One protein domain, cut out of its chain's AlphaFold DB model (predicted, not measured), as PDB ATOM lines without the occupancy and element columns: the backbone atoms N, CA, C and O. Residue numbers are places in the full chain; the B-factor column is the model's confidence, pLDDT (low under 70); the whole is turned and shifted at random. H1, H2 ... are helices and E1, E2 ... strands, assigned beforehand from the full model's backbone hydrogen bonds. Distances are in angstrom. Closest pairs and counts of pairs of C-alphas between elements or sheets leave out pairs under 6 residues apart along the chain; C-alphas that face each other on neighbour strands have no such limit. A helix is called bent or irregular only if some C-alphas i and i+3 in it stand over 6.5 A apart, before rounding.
ATOM      1  N   VAL A   5     170.395 204.747 156.672       64.62
ATOM      2  CA  VAL A   5     169.113 204.496 157.357       64.62
ATOM      3  C   VAL A   5     168.889 205.543 158.450       64.62
ATOM      4  O   VAL A   5     167.762 205.963 158.691       64.62
ATOM      5  N   THR A   6     169.967 205.990 159.095       66.44
ATOM      6  CA  THR A   6     169.998 207.137 160.015       66.44
ATOM      7  C   THR A   6     171.270 207.948 159.754       66.44
ATOM      8  O   THR A   6     172.116 207.519 158.977       66.44
ATOM      9  N   HIS A   7     171.454 209.096 160.415       61.31
ATOM     10  CA  HIS A   7     172.705 209.865 160.302       61.31
ATOM     11  C   HIS A   7     173.979 209.058 160.630       61.31
ATOM     12  O   HIS A   7     175.037 209.361 160.088       61.31
ATOM     13  N   ASP A   8     173.847 208.015 161.456       63.69
ATOM     14  CA  ASP A   8     174.948 207.227 162.019       63.69
ATOM     15  C   ASP A   8     175.006 205.788 161.478       63.69
ATOM     16  O   ASP A   8     175.861 205.013 161.902       63.69
ATOM     17  N   LEU A   9     174.067 205.383 160.615       71.12
ATOM     18  CA  LEU A   9     173.890 203.974 160.265       71.12
ATOM     19  C   LEU A   9     173.624 203.794 158.776       71.12
ATOM     20  O   LEU A   9     172.621 204.278 158.245       71.12
ATOM     21  N   THR A  10     174.498 203.052 158.106       80.69
ATOM     22  CA  THR A  10     174.313 202.664 156.706       80.69
ATOM     23  C   THR A  10     173.301 201.527 156.556       80.69
ATOM     24  O   THR A  10     173.023 200.777 157.492       80.69
ATOM     25  N   VAL A  11     172.759 201.351 155.347       81.75
ATOM     26  CA  VAL A  11     171.877 200.210 155.028       81.75
ATOM     27  C   VAL A  11     172.593 198.874 155.267       81.75
ATOM     28  O   VAL A  11     171.975 197.920 155.728       81.75
ATOM     29  N   TRP A  12     173.902 198.800 155.015       81.38
ATOM     30  CA  TRP A  12     174.687 197.581 155.227       81.38
ATOM     31  C   TRP A  12     174.927 197.266 156.702       81.38
ATOM     32  O   TRP A  12     174.790 196.111 157.100       81.38
ATOM     33  N   GLU A  13     175.221 198.281 157.512       80.38
ATOM     34  CA  GLU A  13     175.317 198.129 158.970       80.38
ATOM     35  C   GLU A  13     173.967 197.748 159.581       80.38
ATOM     36  O   GLU A  13     173.912 196.924 160.490       80.38
ATOM     37  N   MET A  14     172.863 198.270 159.038       80.94
ATOM     38  CA  MET A  14     171.528 197.825 159.432       80.94
ATOM     39  C   MET A  14     171.306 196.353 159.100       80.94
ATOM     40  O   MET A  14     170.870 195.570 159.941       80.94
ATOM     41  N   MET A  15     171.602 195.961 157.860       83.12
ATOM     42  CA  MET A  15     171.404 194.584 157.427       83.12
ATOM     43  C   MET A  15     172.243 193.616 158.256       83.12
ATOM     44  O   MET A  15     171.708 192.582 158.639       83.12
ATOM     45  N   SER A  16     173.492 193.945 158.605       84.00
ATOM     46  CA  SER A  16     174.318 193.074 159.453       84.00
ATOM     47  C   SER A  16     173.769 192.910 160.876       84.00
ATOM     48  O   SER A  16     173.939 191.844 161.464       84.00
ATOM     49  N   GLN A  17     173.053 193.904 161.414       81.56
ATOM     50  CA  GLN A  17     172.356 193.800 162.706       81.56
ATOM     51  C   GLN A  17     171.074 192.956 162.639       81.56
ATOM     52  O   GLN A  17     170.645 192.406 163.653       81.56
ATOM     53  N   LEU A  18     170.460 192.831 161.459       82.88
ATOM     54  CA  LEU A  18     169.280 191.983 161.247       82.88
ATOM     55  C   LEU A  18     169.634 190.501 161.060       82.88
ATOM     56  O   LEU A  18     168.756 189.641 161.169       82.88
ATOM     57  N   VAL A  19     170.900 190.188 160.771       82.12
ATOM     58  CA  VAL A  19     171.375 188.806 160.671       82.12
ATOM     59  C   VAL A  19     171.435 188.205 162.075       82.12
ATOM     60  O   VAL A  19     172.037 188.768 162.987       82.12
ATOM     61  N   ALA A  20     170.813 187.037 162.260       80.25
ATOM     62  CA  ALA A  20     170.955 186.279 163.502       80.25
ATOM     63  C   ALA A  20     172.446 185.984 163.784       80.25
ATOM     64  O   ALA A  20     173.218 185.872 162.835       80.25
ATOM     65  N   PRO A  21     172.880 185.782 165.041       74.12
ATOM     66  CA  PRO A  21     174.300 185.554 165.341       74.12
ATOM     67  C   PRO A  21     174.923 184.385 164.555       74.12
ATOM     68  O   PRO A  21     176.080 184.444 164.145       74.12
ATOM     69  N   GLU A  22     174.122 183.354 164.287       76.56
ATOM     70  CA  GLU A  22     174.455 182.172 163.480       76.56
ATOM     71  C   GLU A  22     173.864 182.235 162.058       76.56
ATOM     72  O   GLU A  22     173.613 181.210 161.429       76.56
ATOM     73  N   GLY A  23     173.588 183.438 161.561       80.31
ATOM     74  CA  GLY A  23     173.189 183.694 160.185       80.31
ATOM     75  C   GLY A  23     174.379 184.015 159.280       80.31
ATOM     76  O   GLY A  23     175.494 184.297 159.733       80.31
ATOM     77  N   ILE A  24     174.106 183.997 157.978       85.06
ATOM     78  CA  ILE A  24     175.020 184.443 156.927       85.06
ATOM     79  C   ILE A  24     174.357 185.566 156.134       85.06
ATOM     80  O   ILE A  24     173.160 185.500 155.843       85.06
ATOM     81  N   LEU A  25     175.133 186.581 155.760       88.00
ATOM     82  CA  LEU A  25     174.746 187.551 154.739       88.00
ATOM     83  C   LEU A  25     175.499 187.227 153.455       88.00
ATOM     84  O   LEU A  25     176.711 187.030 153.490       88.00
ATOM     85  N   VAL A  26     174.790 187.193 152.328       86.81
ATOM     86  CA  VAL A  26     175.380 186.924 151.013       86.81
ATOM     87  C   VAL A  26     175.071 188.082 150.078       86.81
ATOM     88  O   VAL A  26     173.918 188.498 149.953       86.81
ATOM     89  N   LYS A  27     176.097 188.591 149.397       86.62
ATOM     90  CA  LYS A  27     175.971 189.641 148.387       86.62
ATOM     91  C   LYS A  27     176.636 189.206 147.088       86.62
ATOM     92  O   LYS A  27     177.816 188.891 147.071       86.62
ATOM     93  N   ASN A  28     175.869 189.242 146.002       83.75
ATOM     94  CA  ASN A  28     176.310 188.936 144.641       83.75
ATOM     95  C   ASN A  28     177.090 190.094 143.983       83.75
ATOM     96  O   ASN A  28     176.679 190.633 142.957       83.75
ATOM     97  N   GLU A  29     178.147 190.553 144.651       81.44
ATOM     98  CA  GLU A  29     179.128 191.525 144.160       81.44
ATOM     99  C   GLU A  29     180.480 191.253 144.853       81.44
ATOM    100  O   GLU A  29     180.528 190.629 145.919       81.44
ATOM    101  N   ILE A  30     181.581 191.769 144.290       83.19
ATOM    102  CA  ILE A  30     182.895 191.792 144.955       83.19
ATOM    103  C   ILE A  30     182.836 192.842 146.073       83.19
ATOM    104  O   ILE A  30     183.124 194.017 145.875       83.19
ATOM    105  N   TYR A  31     182.382 192.406 147.241       84.50
ATOM    106  CA  TYR A  31     182.111 193.199 148.440       84.50
ATOM    107  C   TYR A  31     182.885 192.663 149.650       84.50
ATOM    108  O   TYR A  31     182.550 192.985 150.786       84.50
ATOM    109  N   HIS A  32     183.906 191.830 149.422       85.38
ATOM    110  CA  HIS A  32     184.631 191.134 150.481       85.38
ATOM    111  C   HIS A  32     185.195 192.108 151.527       85.38
ATOM    112  O   HIS A  32     184.948 191.926 152.712       85.38
ATOM    113  N   GLU A  33     185.834 193.204 151.105       85.56
ATOM    114  CA  GLU A  33     186.365 194.230 152.016       85.56
ATOM    115  C   GLU A  33     185.264 194.927 152.832       85.56
ATOM    116  O   GLU A  33     185.378 195.087 154.049       85.56
ATOM    117  N   THR A  34     184.152 195.297 152.190       86.75
ATOM    118  CA  THR A  34     183.002 195.893 152.883       86.75
ATOM    119  C   THR A  34     182.395 194.913 153.885       86.75
ATOM    120  O   THR A  34     182.112 195.297 155.016       86.75
ATOM    121  N   MET A  35     182.246 193.641 153.509       88.44
ATOM    122  CA  MET A  35     181.775 192.588 154.409       88.44
ATOM    123  C   MET A  35     182.738 192.385 155.581       88.44
ATOM    124  O   MET A  35     182.278 192.200 156.704       88.44
ATOM    125  N   SER A  36     184.052 192.485 155.357       87.69
ATOM    126  CA  SER A  36     185.070 192.304 156.402       87.69
ATOM    127  C   SER A  36     184.994 193.380 157.484       87.69
ATOM    128  O   SER A  36     185.338 193.154 158.646       87.69
ATOM    129  N   ASN A  37     184.461 194.551 157.136       84.88
ATOM    130  CA  ASN A  37     184.168 195.600 158.103       84.88
ATOM    131  C   ASN A  37     182.911 195.310 158.940       84.88
ATOM    132  O   ASN A  37     182.770 195.872 160.029       84.88
ATOM    133  N   LEU A  38     181.994 194.478 158.452       86.75
ATOM    134  CA  LEU A  38     180.686 194.232 159.065       86.75
ATOM    135  C   LEU A  38     180.633 192.923 159.857       86.75
ATOM    136  O   LEU A  38     179.883 192.856 160.828       86.75
ATOM    137  N   PHE A  39     181.428 191.925 159.466       89.62
ATOM    138  CA  PHE A  39     181.362 190.566 159.999       89.62
ATOM    139  C   PHE A  39     182.713 190.045 160.480       89.62
ATOM    140  O   PHE A  39     183.748 190.362 159.897       89.62
ATOM    141  N   ASP A  40     182.699 189.189 161.504       89.00
ATOM    142  CA  ASP A  40     183.921 188.596 162.073       89.00
ATOM    143  C   ASP A  40     184.571 187.547 161.171       89.00
ATOM    144  O   ASP A  40     185.761 187.280 161.291       89.00
ATOM    145  N   ARG A  41     183.818 186.958 160.245       91.06
ATOM    146  CA  ARG A  41     184.325 186.021 159.245       91.06
ATOM    147  C   ARG A  41     183.738 186.355 157.895       91.06
ATOM    148  O   ARG A  41     182.528 186.552 157.766       91.06
ATOM    149  N   THR A  42     184.590 186.380 156.886       93.88
ATOM    150  CA  THR A  42     184.189 186.629 155.510       93.88
ATOM    151  C   THR A  42     184.798 185.623 154.563       93.88
ATOM    152  O   THR A  42     185.884 185.093 154.783       93.88
ATOM    153  N   MET A  43     184.074 185.358 153.486       92.75
ATOM    154  CA  MET A  43     184.509 184.472 152.421       92.75
ATOM    155  C   MET A  43     184.114 185.074 151.080       92.75
ATOM    156  O   MET A  43     183.036 185.658 150.949       92.75
ATOM    157  N   LEU A  44     185.001 184.966 150.102       91.25
ATOM    158  CA  LEU A  44     184.714 185.264 148.710       91.25
ATOM    159  C   LEU A  44     184.677 183.950 147.946       91.25
ATOM    160  O   LEU A  44     185.620 183.161 148.022       91.25
ATOM    161  N   ILE A  45     183.602 183.745 147.202       87.75
ATOM    162  CA  ILE A  45     183.441 182.587 146.334       87.75
ATOM    163  C   ILE A  45     183.132 183.040 144.908       87.75
ATOM    164  O   ILE A  45     182.439 184.042 144.720       87.75
ATOM    165  N   TYR A  46     183.592 182.290 143.915       82.50
ATOM    166  CA  TYR A  46     183.192 182.463 142.519       82.50
ATOM    167  C   TYR A  46     182.235 181.348 142.146       82.50
ATOM    168  O   TYR A  46     182.630 180.189 142.079       82.50
ATOM    169  N   TYR A  47     180.963 181.686 141.949       77.75
ATOM    170  CA  TYR A  47     179.941 180.689 141.659       77.75
ATOM    171  C   TYR A  47     179.372 180.868 140.265       77.75
ATOM    172  O   TYR A  47     178.950 181.952 139.863       77.75
ATOM    173  N   GLU A  48     179.341 179.761 139.541       70.12
ATOM    174  CA  GLU A  48     178.799 179.695 138.197       70.12
ATOM    175  C   GLU A  48     177.283 179.954 138.214       70.12
ATOM    176  O   GLU A  48     176.576 179.613 139.166       70.12
ATOM    177  N   HIS A  49     176.764 180.544 137.136       66.06
ATOM    178  CA  HIS A  49     175.321 180.740 136.916       66.06
ATOM    179  C   HIS A  49     174.570 181.623 137.932       66.06
ATOM    180  O   HIS A  49     173.335 181.606 137.963       66.06
ATOM    181  N   VAL A  50     175.263 182.443 138.726       66.38
ATOM    182  CA  VAL A  50     174.588 183.517 139.467       66.38
ATOM    183  C   VAL A  50     174.150 184.606 138.474       66.38
ATOM    184  O   VAL A  50     174.968 185.008 137.640       66.38
ATOM    185  N   PRO A  51     172.900 185.118 138.533       62.72
ATOM    186  CA  PRO A  51     172.476 186.246 137.706       62.72
ATOM    187  C   PRO A  51     173.472 187.405 137.811       62.72
ATOM    188  O   PRO A  51     173.711 187.930 138.901       62.72
ATOM    189  N   ILE A  52     174.082 187.781 136.688       59.81
ATOM    190  CA  ILE A  52     175.160 188.771 136.669       59.81
ATOM    191  C   ILE A  52     174.549 190.151 136.887       59.81
ATOM    192  O   ILE A  52     173.956 190.726 135.981       59.81
ATOM    193  N   VAL A  53     174.711 190.700 138.091       58.44
ATOM    194  CA  VAL A  53     174.471 192.134 138.311       58.44
ATOM    195  C   VAL A  53     175.751 192.914 137.998       58.44
ATOM    196  O   VAL A  53     175.693 193.931 137.312       58.44
ATOM    197  N   LYS A  54     176.913 192.425 138.469       58.84
ATOM    198  CA  LYS A  54     178.251 193.003 138.199       58.84
ATOM    199  C   LYS A  54     179.415 191.996 138.198       58.84
ATOM    200  O   LYS A  54     180.474 192.315 137.669       58.84
ATOM    201  N   SER A  55     179.268 190.831 138.831       67.69
ATOM    202  CA  SER A  55     180.318 189.810 138.987       67.69
ATOM    203  C   SER A  55     179.684 188.445 139.306       67.69
ATOM    204  O   SER A  55     178.531 188.412 139.727       67.69
ATOM    205  N   TRP A  56     180.426 187.345 139.124       73.50
ATOM    206  CA  TRP A  56     180.085 185.998 139.629       73.50
ATOM    207  C   TRP A  56     180.520 185.770 141.081       73.50
ATOM    208  O   TRP A  56     180.337 184.689 141.644       73.50
ATOM    209  N   ALA A  57     181.134 186.785 141.681       82.25
ATOM    210  CA  ALA A  57     181.590 186.728 143.046       82.25
ATOM    211  C   ALA A  57     180.421 186.873 144.024       82.25
ATOM    212  O   ALA A  57     179.678 187.860 143.982       82.25
ATOM    213  N   LEU A  58     180.313 185.935 144.963       87.56
ATOM    214  CA  LEU A  58     179.490 186.110 146.151       87.56
ATOM    215  C   LEU A  58     180.395 186.421 147.339       87.56
ATOM    216  O   LEU A  58     181.273 185.639 147.699       87.56
ATOM    217  N   SER A  59     180.148 187.564 147.966       90.31
ATOM    218  CA  SER A  59     180.759 187.924 149.241       90.31
ATOM    219  C   SER A  59     179.850 187.464 150.370       90.31
ATOM    220  O   SER A  59     178.685 187.867 150.440       90.31
ATOM    221  N   ILE A  60     180.385 186.616 151.238       90.88
ATOM    222  CA  ILE A  60     179.680 186.014 152.366       90.88
ATOM    223  C   ILE A  60     180.258 186.581 153.662       90.88
ATOM    224  O   ILE A  60     181.477 186.680 153.798       90.88
ATOM    225  N   GLY A  61     179.392 186.930 154.613       91.38
ATOM    226  CA  GLY A  61     179.772 187.377 155.953       91.38
ATOM    227  C   GLY A  61     179.001 186.650 157.055       91.38
ATOM    228  O   GLY A  61     177.808 186.379 156.906       91.38
ATOM    229  N   SER A  62     179.677 186.336 158.163       89.88
ATOM    230  CA  SER A  62     179.074 185.799 159.390       89.88
ATOM    231  C   SER A  62     179.872 186.205 160.631       89.88
ATOM    232  O   SER A  62     181.088 186.346 160.564       89.88
ATOM    233  N   ASN A  63     179.208 186.349 161.781       86.81
ATOM    234  CA  ASN A  63     179.896 186.615 163.050       86.81
ATOM    235  C   ASN A  63     180.323 185.321 163.756       86.81
ATOM    236  O   ASN A  63     181.430 185.229 164.273       86.81
ATOM    237  N   ARG A  64     179.488 184.273 163.732       83.56
ATOM    238  CA  ARG A  64     179.752 183.034 164.491       83.56
ATOM    239  C   ARG A  64     180.085 181.810 163.663       83.56
ATOM    240  O   ARG A  64     180.661 180.866 164.196       83.56
ATOM    241  N   MET A  65     179.701 181.785 162.391       83.81
ATOM    242  CA  MET A  65     179.865 180.578 161.589       83.81
ATOM    243  C   MET A  65     181.274 180.481 161.023       83.81
ATOM    244  O   MET A  65     181.699 181.360 160.277       83.81
ATOM    245  N   ASP A  66     181.974 179.387 161.330       84.19
ATOM    246  CA  ASP A  66     183.215 179.043 160.639       84.19
ATOM    247  C   ASP A  66     182.903 178.579 159.211       84.19
ATOM    248  O   ASP A  66     182.459 177.452 158.983       84.19
ATOM    249  N   LEU A  67     183.133 179.475 158.252       87.19
ATOM    250  CA  LEU A  67     182.856 179.246 156.836       87.19
ATOM    251  C   LEU A  67     183.796 178.189 156.215       87.19
ATOM    252  O   LEU A  67     183.490 177.662 155.148       87.19
ATOM    253  N   LEU A  68     184.907 177.831 156.878       88.00
ATOM    254  CA  LEU A  68     185.797 176.753 156.431       88.00
ATOM    255  C   LEU A  68     185.298 175.350 156.827       88.00
ATOM    256  O   LEU A  68     185.875 174.362 156.372       88.00
ATOM    257  N   GLN A  69     184.242 175.224 157.646       82.25
ATOM    258  CA  GLN A  69     183.617 173.924 157.918       82.25
ATOM    259  C   GLN A  69     182.416 173.674 156.987       82.25
ATOM    260  O   GLN A  69     181.488 174.481 156.959       82.25
ATOM    261  N   PRO A  70     182.343 172.508 156.319       67.06
ATOM    262  CA  PRO A  70     181.206 172.145 155.469       67.06
ATOM    263  C   PRO A  70     179.941 171.846 156.290       67.06
ATOM    264  O   PRO A  70     178.819 172.157 155.896       67.06
ATOM    265  N   ASN A  71     180.086 171.271 157.488       65.75
ATOM    266  CA  ASN A  71     178.954 170.866 158.324       65.75
ATOM    267  C   ASN A  71     178.517 171.981 159.277       65.75
ATOM    268  O   ASN A  71     178.792 171.942 160.476       65.75
ATOM    269  N   ILE A  72     177.769 172.950 158.760       61.94
ATOM    270  CA  ILE A  72     177.118 173.958 159.598       61.94
ATOM    271  C   ILE A  72     175.863 173.350 160.224       61.94
ATOM    272  O   ILE A  72     174.779 173.291 159.644       61.94
ATOM    273  N   THR A  73     176.001 172.890 161.463       52.75
ATOM    274  CA  THR A  73     174.916 172.277 162.243       52.75
ATOM    275  C   THR A  73     173.731 173.207 162.538       52.75
ATOM    276  O   THR A  73     172.671 172.708 162.923       52.75
ATOM    277  N   SER A  74     173.875 174.529 162.375       49.97
ATOM    278  CA  SER A  74     172.860 175.531 162.738       49.97
ATOM    279  C   SER A  74     171.766 175.754 161.684       49.97
ATOM    280  O   SER A  74     170.718 176.303 162.024       49.97
ATOM    281  N   MET A  75     171.930 175.287 160.439       52.47
ATOM    282  CA  MET A  75     170.949 175.541 159.367       52.47
ATOM    283  C   MET A  75     169.845 174.478 159.231       52.47
ATOM    284  O   MET A  75     168.975 174.635 158.382       52.47
ATOM    285  N   LYS A  76     169.774 173.483 160.134       50.91
ATOM    286  CA  LYS A  76     168.759 172.396 160.141       50.91
ATOM    287  C   LYS A  76     167.291 172.848 160.051       50.91
ATOM    288  O   LYS A  76     166.389 172.066 159.779       50.91
ATOM    289  N   LYS A  77     167.005 174.122 160.336       50.72
ATOM    290  CA  LYS A  77     165.654 174.694 160.220       50.72
ATOM    291  C   LYS A  77     165.228 174.935 158.762       50.72
ATOM    292  O   LYS A  77     164.038 175.122 158.512       50.72
ATOM    293  N   TRP A  78     166.179 174.912 157.829       53.00
ATOM    294  CA  TRP A  78     166.009 175.222 156.411       53.00
ATOM    295  C   TRP A  78     166.096 173.994 155.501       53.00
ATOM    296  O   TRP A  78     166.057 174.168 154.292       53.00
ATOM    297  N   ASP A  79     166.090 172.768 156.043       53.72
ATOM    298  CA  ASP A  79     166.192 171.490 155.302       53.72
ATOM    299  C   ASP A  79     165.202 171.330 154.122       53.72
ATOM    300  O   ASP A  79     165.330 170.421 153.304       53.72
ATOM    301  N   LYS A  80     164.176 172.188 154.030       54.75
ATOM    302  CA  LYS A  80     163.172 172.201 152.955       54.75
ATOM    303  C   LYS A  80     163.458 173.199 151.826       54.75
ATOM    304  O   LYS A  80     162.751 173.163 150.823       54.75
ATOM    305  N   ILE A  81     164.423 174.102 151.986       55.62
ATOM    306  CA  ILE A  81     164.759 175.144 151.013       55.62
ATOM    307  C   ILE A  81     166.196 174.905 150.578       55.62
ATOM    308  O   ILE A  81     167.111 175.071 151.372       55.62
ATOM    309  N   LYS A  82     166.384 174.543 149.306       58.28
ATOM    310  CA  LYS A  82     167.716 174.443 148.710       58.28
ATOM    311  C   LYS A  82     168.307 175.847 148.621       58.28
ATOM    312  O   LYS A  82     167.863 176.662 147.813       58.28
ATOM    313  N   THR A  83     169.265 176.140 149.480       63.47
ATOM    314  CA  THR A  83     169.958 177.420 149.520       63.47
ATOM    315  C   THR A  83     171.144 177.428 148.562       63.47
ATOM    316  O   THR A  83     171.626 176.391 148.109       63.47
ATOM    317  N   VAL A  84     171.636 178.631 148.270       62.31
ATOM    318  CA  VAL A  84     172.907 178.842 147.569       62.31
ATOM    319  C   VAL A  84     174.037 178.133 148.337       62.31
ATOM    320  O   VAL A  84     174.825 177.439 147.711       62.31
ATOM    321  N   TRP A  85     174.009 178.154 149.680       64.81
ATOM    322  CA  TRP A  85     174.925 177.403 150.554       64.81
ATOM    323  C   TRP A  85     174.896 175.880 150.318       64.81
ATOM    324  O   TRP A  85     175.949 175.253 150.232       64.81
ATOM    325  N   ASP A  86     173.715 175.285 150.118       62.44
ATOM    326  CA  ASP A  86     173.571 173.851 149.803       62.44
ATOM    327  C   ASP A  86     174.120 173.475 148.416       62.44
ATOM    328  O   ASP A  86     174.323 172.297 148.129       62.44
ATOM    329  N   GLY A  87     174.335 174.459 147.536       60.19
ATOM    330  CA  GLY A  87     175.047 174.276 146.270       60.19
ATOM    331  C   GLY A  87     176.565 174.161 146.438       60.19
ATOM    332  O   GLY A  87     177.198 173.474 145.640       60.19
ATOM    333  N   PHE A  88     177.132 174.788 147.479       58.72
ATOM    334  CA  PHE A  88     178.565 174.717 147.817       58.72
ATOM    335  C   PHE A  88     178.903 173.571 148.745       58.72
ATOM    336  O   PHE A  88     180.040 173.124 148.741       58.72
ATOM    337  N   ASN A  89     177.947 173.122 149.557       58.22
ATOM    338  CA  ASN A  89     178.169 172.040 150.494       58.22
ATOM    339  C   ASN A  89     177.921 170.704 149.778       58.22
ATOM    340  O   ASN A  89     176.767 170.293 149.608       58.22
ATOM    341  N   PRO A  90     178.968 170.021 149.310       51.44
ATOM    342  CA  PRO A  90     178.794 168.770 148.611       51.44
ATOM    343  C   PRO A  90     178.340 167.720 149.619       51.44
ATOM    344  O   PRO A  90     178.519 167.833 150.835       51.44
ATOM    345  N   THR A  91     177.749 166.639 149.117       53.94
ATOM    346  CA  THR A  91     177.540 165.443 149.937       53.94
ATOM    347  C   THR A  91     178.825 165.088 150.709       53.94
ATOM    348  O   THR A  91     179.896 165.254 150.133       53.94
ATOM    349  N   PRO A  92     178.756 164.519 151.933       53.91
ATOM    350  CA  PRO A  92     179.903 164.259 152.830       53.91
ATOM    351  C   PRO A  92     181.071 163.410 152.284       53.91
ATOM    352  O   PRO A  92     181.936 162.996 153.050       53.91
ATOM    353  N   LYS A  93     181.043 163.041 151.003       57.59
ATOM    354  CA  LYS A  93     181.976 162.135 150.347       57.59
ATOM    355  C   LYS A  93     183.253 162.818 149.857       57.59
ATOM    356  O   LYS A  93     184.223 162.092 149.680       57.59
ATOM    357  N   ASP A  94     183.268 164.143 149.687       68.69
ATOM    358  CA  ASP A  94     184.476 164.874 149.293       68.69
ATOM    359  C   ASP A  94     184.588 166.223 150.029       68.69
ATOM    360  O   ASP A  94     183.713 167.078 149.921       68.69
ATOM    361  N   PHE A  95     185.637 166.388 150.839       74.56
ATOM    362  CA  PHE A  95     185.899 167.619 151.596       74.56
ATOM    363  C   PHE A  95     186.441 168.735 150.691       74.56
ATOM    364  O   PHE A  95     186.275 169.909 151.014       74.56
ATOM    365  N   ASP A  96     187.058 168.380 149.559       80.94
ATOM    366  CA  ASP A  96     187.619 169.339 148.605       80.94
ATOM    367  C   ASP A  96     186.548 170.083 147.816       80.94
ATOM    368  O   ASP A  96     186.696 171.273 147.539       80.94
ATOM    369  N   ASP A  97     185.437 169.413 147.512       76.31
ATOM    370  CA  ASP A  97     184.338 170.011 146.758       76.31
ATOM    371  C   ASP A  97     183.769 171.264 147.472       76.31
ATOM    372  O   ASP A  97     183.306 172.186 146.802       76.31
ATOM    373  N   HIS A  98     183.859 171.346 148.814       77.50
ATOM    374  CA  HIS A  98     183.448 172.527 149.602       77.50
ATOM    375  C   HIS A  98     184.268 173.771 149.247       77.50
ATOM    376  O   HIS A  98     183.763 174.892 149.259       77.50
ATOM    377  N   PHE A  99     185.540 173.580 148.902       84.25
ATOM    378  CA  PHE A  99     186.470 174.665 148.601       84.25
ATOM    379  C   PHE A  99     186.599 174.960 147.111       84.25
ATOM    380  O   PHE A  99     187.272 175.923 146.750       84.25
ATOM    381  N   LYS A 100     185.929 174.189 146.246       81.19
ATOM    382  CA  LYS A 100     186.017 174.311 144.783       81.19
ATOM    383  C   LYS A 100     185.811 175.742 144.283       81.19
ATOM    384  O   LYS A 100     186.453 176.158 143.326       81.19
ATOM    385  N   TYR A 101     184.900 176.467 144.923       82.12
ATOM    386  CA  TYR A 101     184.517 177.823 144.542       82.12
ATOM    387  C   TYR A 101     185.114 178.894 145.459       82.12
ATOM    388  O   TYR A 101     184.863 180.076 145.242       82.12
ATOM    389  N   VAL A 102     185.866 178.511 146.496       87.50
ATOM    390  CA  VAL A 102     186.402 179.443 147.489       87.50
ATOM    391  C   VAL A 102     187.661 180.105 146.960       87.50
ATOM    392  O   VAL A 102     188.607 179.445 146.542       87.50
ATOM    393  N   HIS A 103     187.665 181.432 147.012       88.81
ATOM    394  CA  HIS A 103     188.785 182.246 146.574       88.81
ATOM    395  C   HIS A 103     189.499 182.902 147.750       88.81
ATOM    396  O   HIS A 103     190.688 182.661 147.955       88.81
ATOM    397  N   ASP A 104     188.758 183.672 148.553       92.75
ATOM    398  CA  ASP A 104     189.296 184.369 149.721       92.75
ATOM    399  C   ASP A 104     188.561 183.945 150.987       92.75
ATOM    400  O   ASP A 104     187.363 183.654 150.977       92.75
ATOM    401  N   TYR A 105     189.277 183.975 152.102       94.56
ATOM    402  CA  TYR A 105     188.721 183.817 153.437       94.56
ATOM    403  C   TYR A 105     189.446 184.753 154.393       94.56
ATOM    404  O   TYR A 105     190.663 184.907 154.309       94.56
ATOM    405  N   GLN A 106     188.725 185.360 155.327       93.56
ATOM    406  CA  GLN A 106     189.341 186.212 156.329       93.56
ATOM    407  C   GLN A 106     188.574 186.172 157.647       93.56
ATOM    408  O   GLN A 106     187.343 186.205 157.675       93.56
ATOM    409  N   ILE A 107     189.329 186.160 158.741       90.88
ATOM    410  CA  ILE A 107     188.842 186.460 160.081       90.88
ATOM    411  C   ILE A 107     189.131 187.932 160.368       90.88
ATOM    412  O   ILE A 107     190.238 188.435 160.178       90.88
ATOM    413  N   ASN A 108     188.098 188.644 160.795       87.50
ATOM    414  CA  ASN A 108     188.121 190.069 161.049       87.50
ATOM    415  C   ASN A 108     187.919 190.277 162.542       87.50
ATOM    416  O   ASN A 108     186.818 190.113 163.060       87.50
ATOM    417  N   ASN A 109     188.968 190.682 163.243       78.38
ATOM    418  CA  ASN A 109     188.846 190.998 164.654       78.38
ATOM    419  C   ASN A 109     188.158 192.366 164.834       78.38
ATOM    420  O   ASN A 109     188.645 193.409 164.381       78.38
TER     421      ASN A 109
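This is residues 5 to 109 of the 678 residues of the protein "Hypothetical protein" of Corethron hystrix (UniProt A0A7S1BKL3). A four-stranded antiparallel sheet stands between two ends of a long outline, with H2 packed along one of its faces. Toward one end lie H1 and the tail of residues 5 to 10, toward the other the short helices H3 and H4 and the unnamed residues 89 to 101; residues 76 to 83, of which 76 to 78 belong to H3, stick out. The 105 printed residues hold four named helices and four named strands, along the chain H1 E1 H2 E2 E3 H3 H4 E4, and the sheet's order is E1 E3 E2 E4. The class is mixed, helices and strands, with under half of the residues in named elements. The whole is compact, with a radius of gyration of the C-alphas of 13.9 A, yet elongated in outline, spanning 49 by 29 by 28 A.

Start in the sheet at C-alpha 41, (184.325, 186.021, 159.245), where E2, residues 41 to 46, begins its 17.1 A. E3 is residues 57 to 62, 16.6 A; E1 is residues 25 to 27, 6.8 A; E4, residues 102 to 107, runs 14.6 A to C-alpha 107 at (188.842, 186.460, 160.081). H2 is residues 32 to 38, 9.9 A. Find H1, residues 11 to 18, 10.6 A, from C-alpha 11 at (171.877, 200.210, 155.028). H3 is residues 73 to 78, 11.0 A, and irregular, with C-alphas 74 and 77 7.7 A apart; H4 is residues 84 to 88, 7.0 A.

Look first at the hairpin E2 and E3, antiparallel at 161 degrees, with N 43 and O 60 within hydrogen-bond range at 2.9 A. The edge strands are E1, with N 25 and O 61 at 2.9 A to E3, and E4, with N 44 and O 104 at 2.8 A to E2. H2 is on the sheet at a height of 7.5 A, over E2 and only just over E3, with 3 C-alphas; it runs along the strands, at 24 degrees to E2 on the local plane, and C-alphas 32 and 59 are its closest to E3, 5.2 A. E1, H2, E2 and E3, H3 H4, E4 are split strand-helix-strand units, each with another strand between its two parallel-running strands and a right-handed crossover. H1 and H2 only just touch, with 3 pairs of C-alphas within 8 A, the closest Ser 16 and Leu 38 at 6.5 A. H1 and H4 each only graze the sheet; H3 is not on it, and H3 and H4 are apart. Every O i to N i+4 pair is within hydrogen-bond range in H1, 2 of 3 in H2, 0 of 2 in H3 and 0 of 1 in H4; O i to N i+3 gives 1 of 3 in H3 and 2 of 2 in H4.

The C-alphas farthest apart are those of His 7 and Lys 93, 49.6 A. The printed part has no cut, and the link from H4 to E4, 13 residues, is long. Confidence is under 70 at residues 5 to 8, 49 to 55 and 70 to 94; the mean pLDDT of the printed part is 75.8.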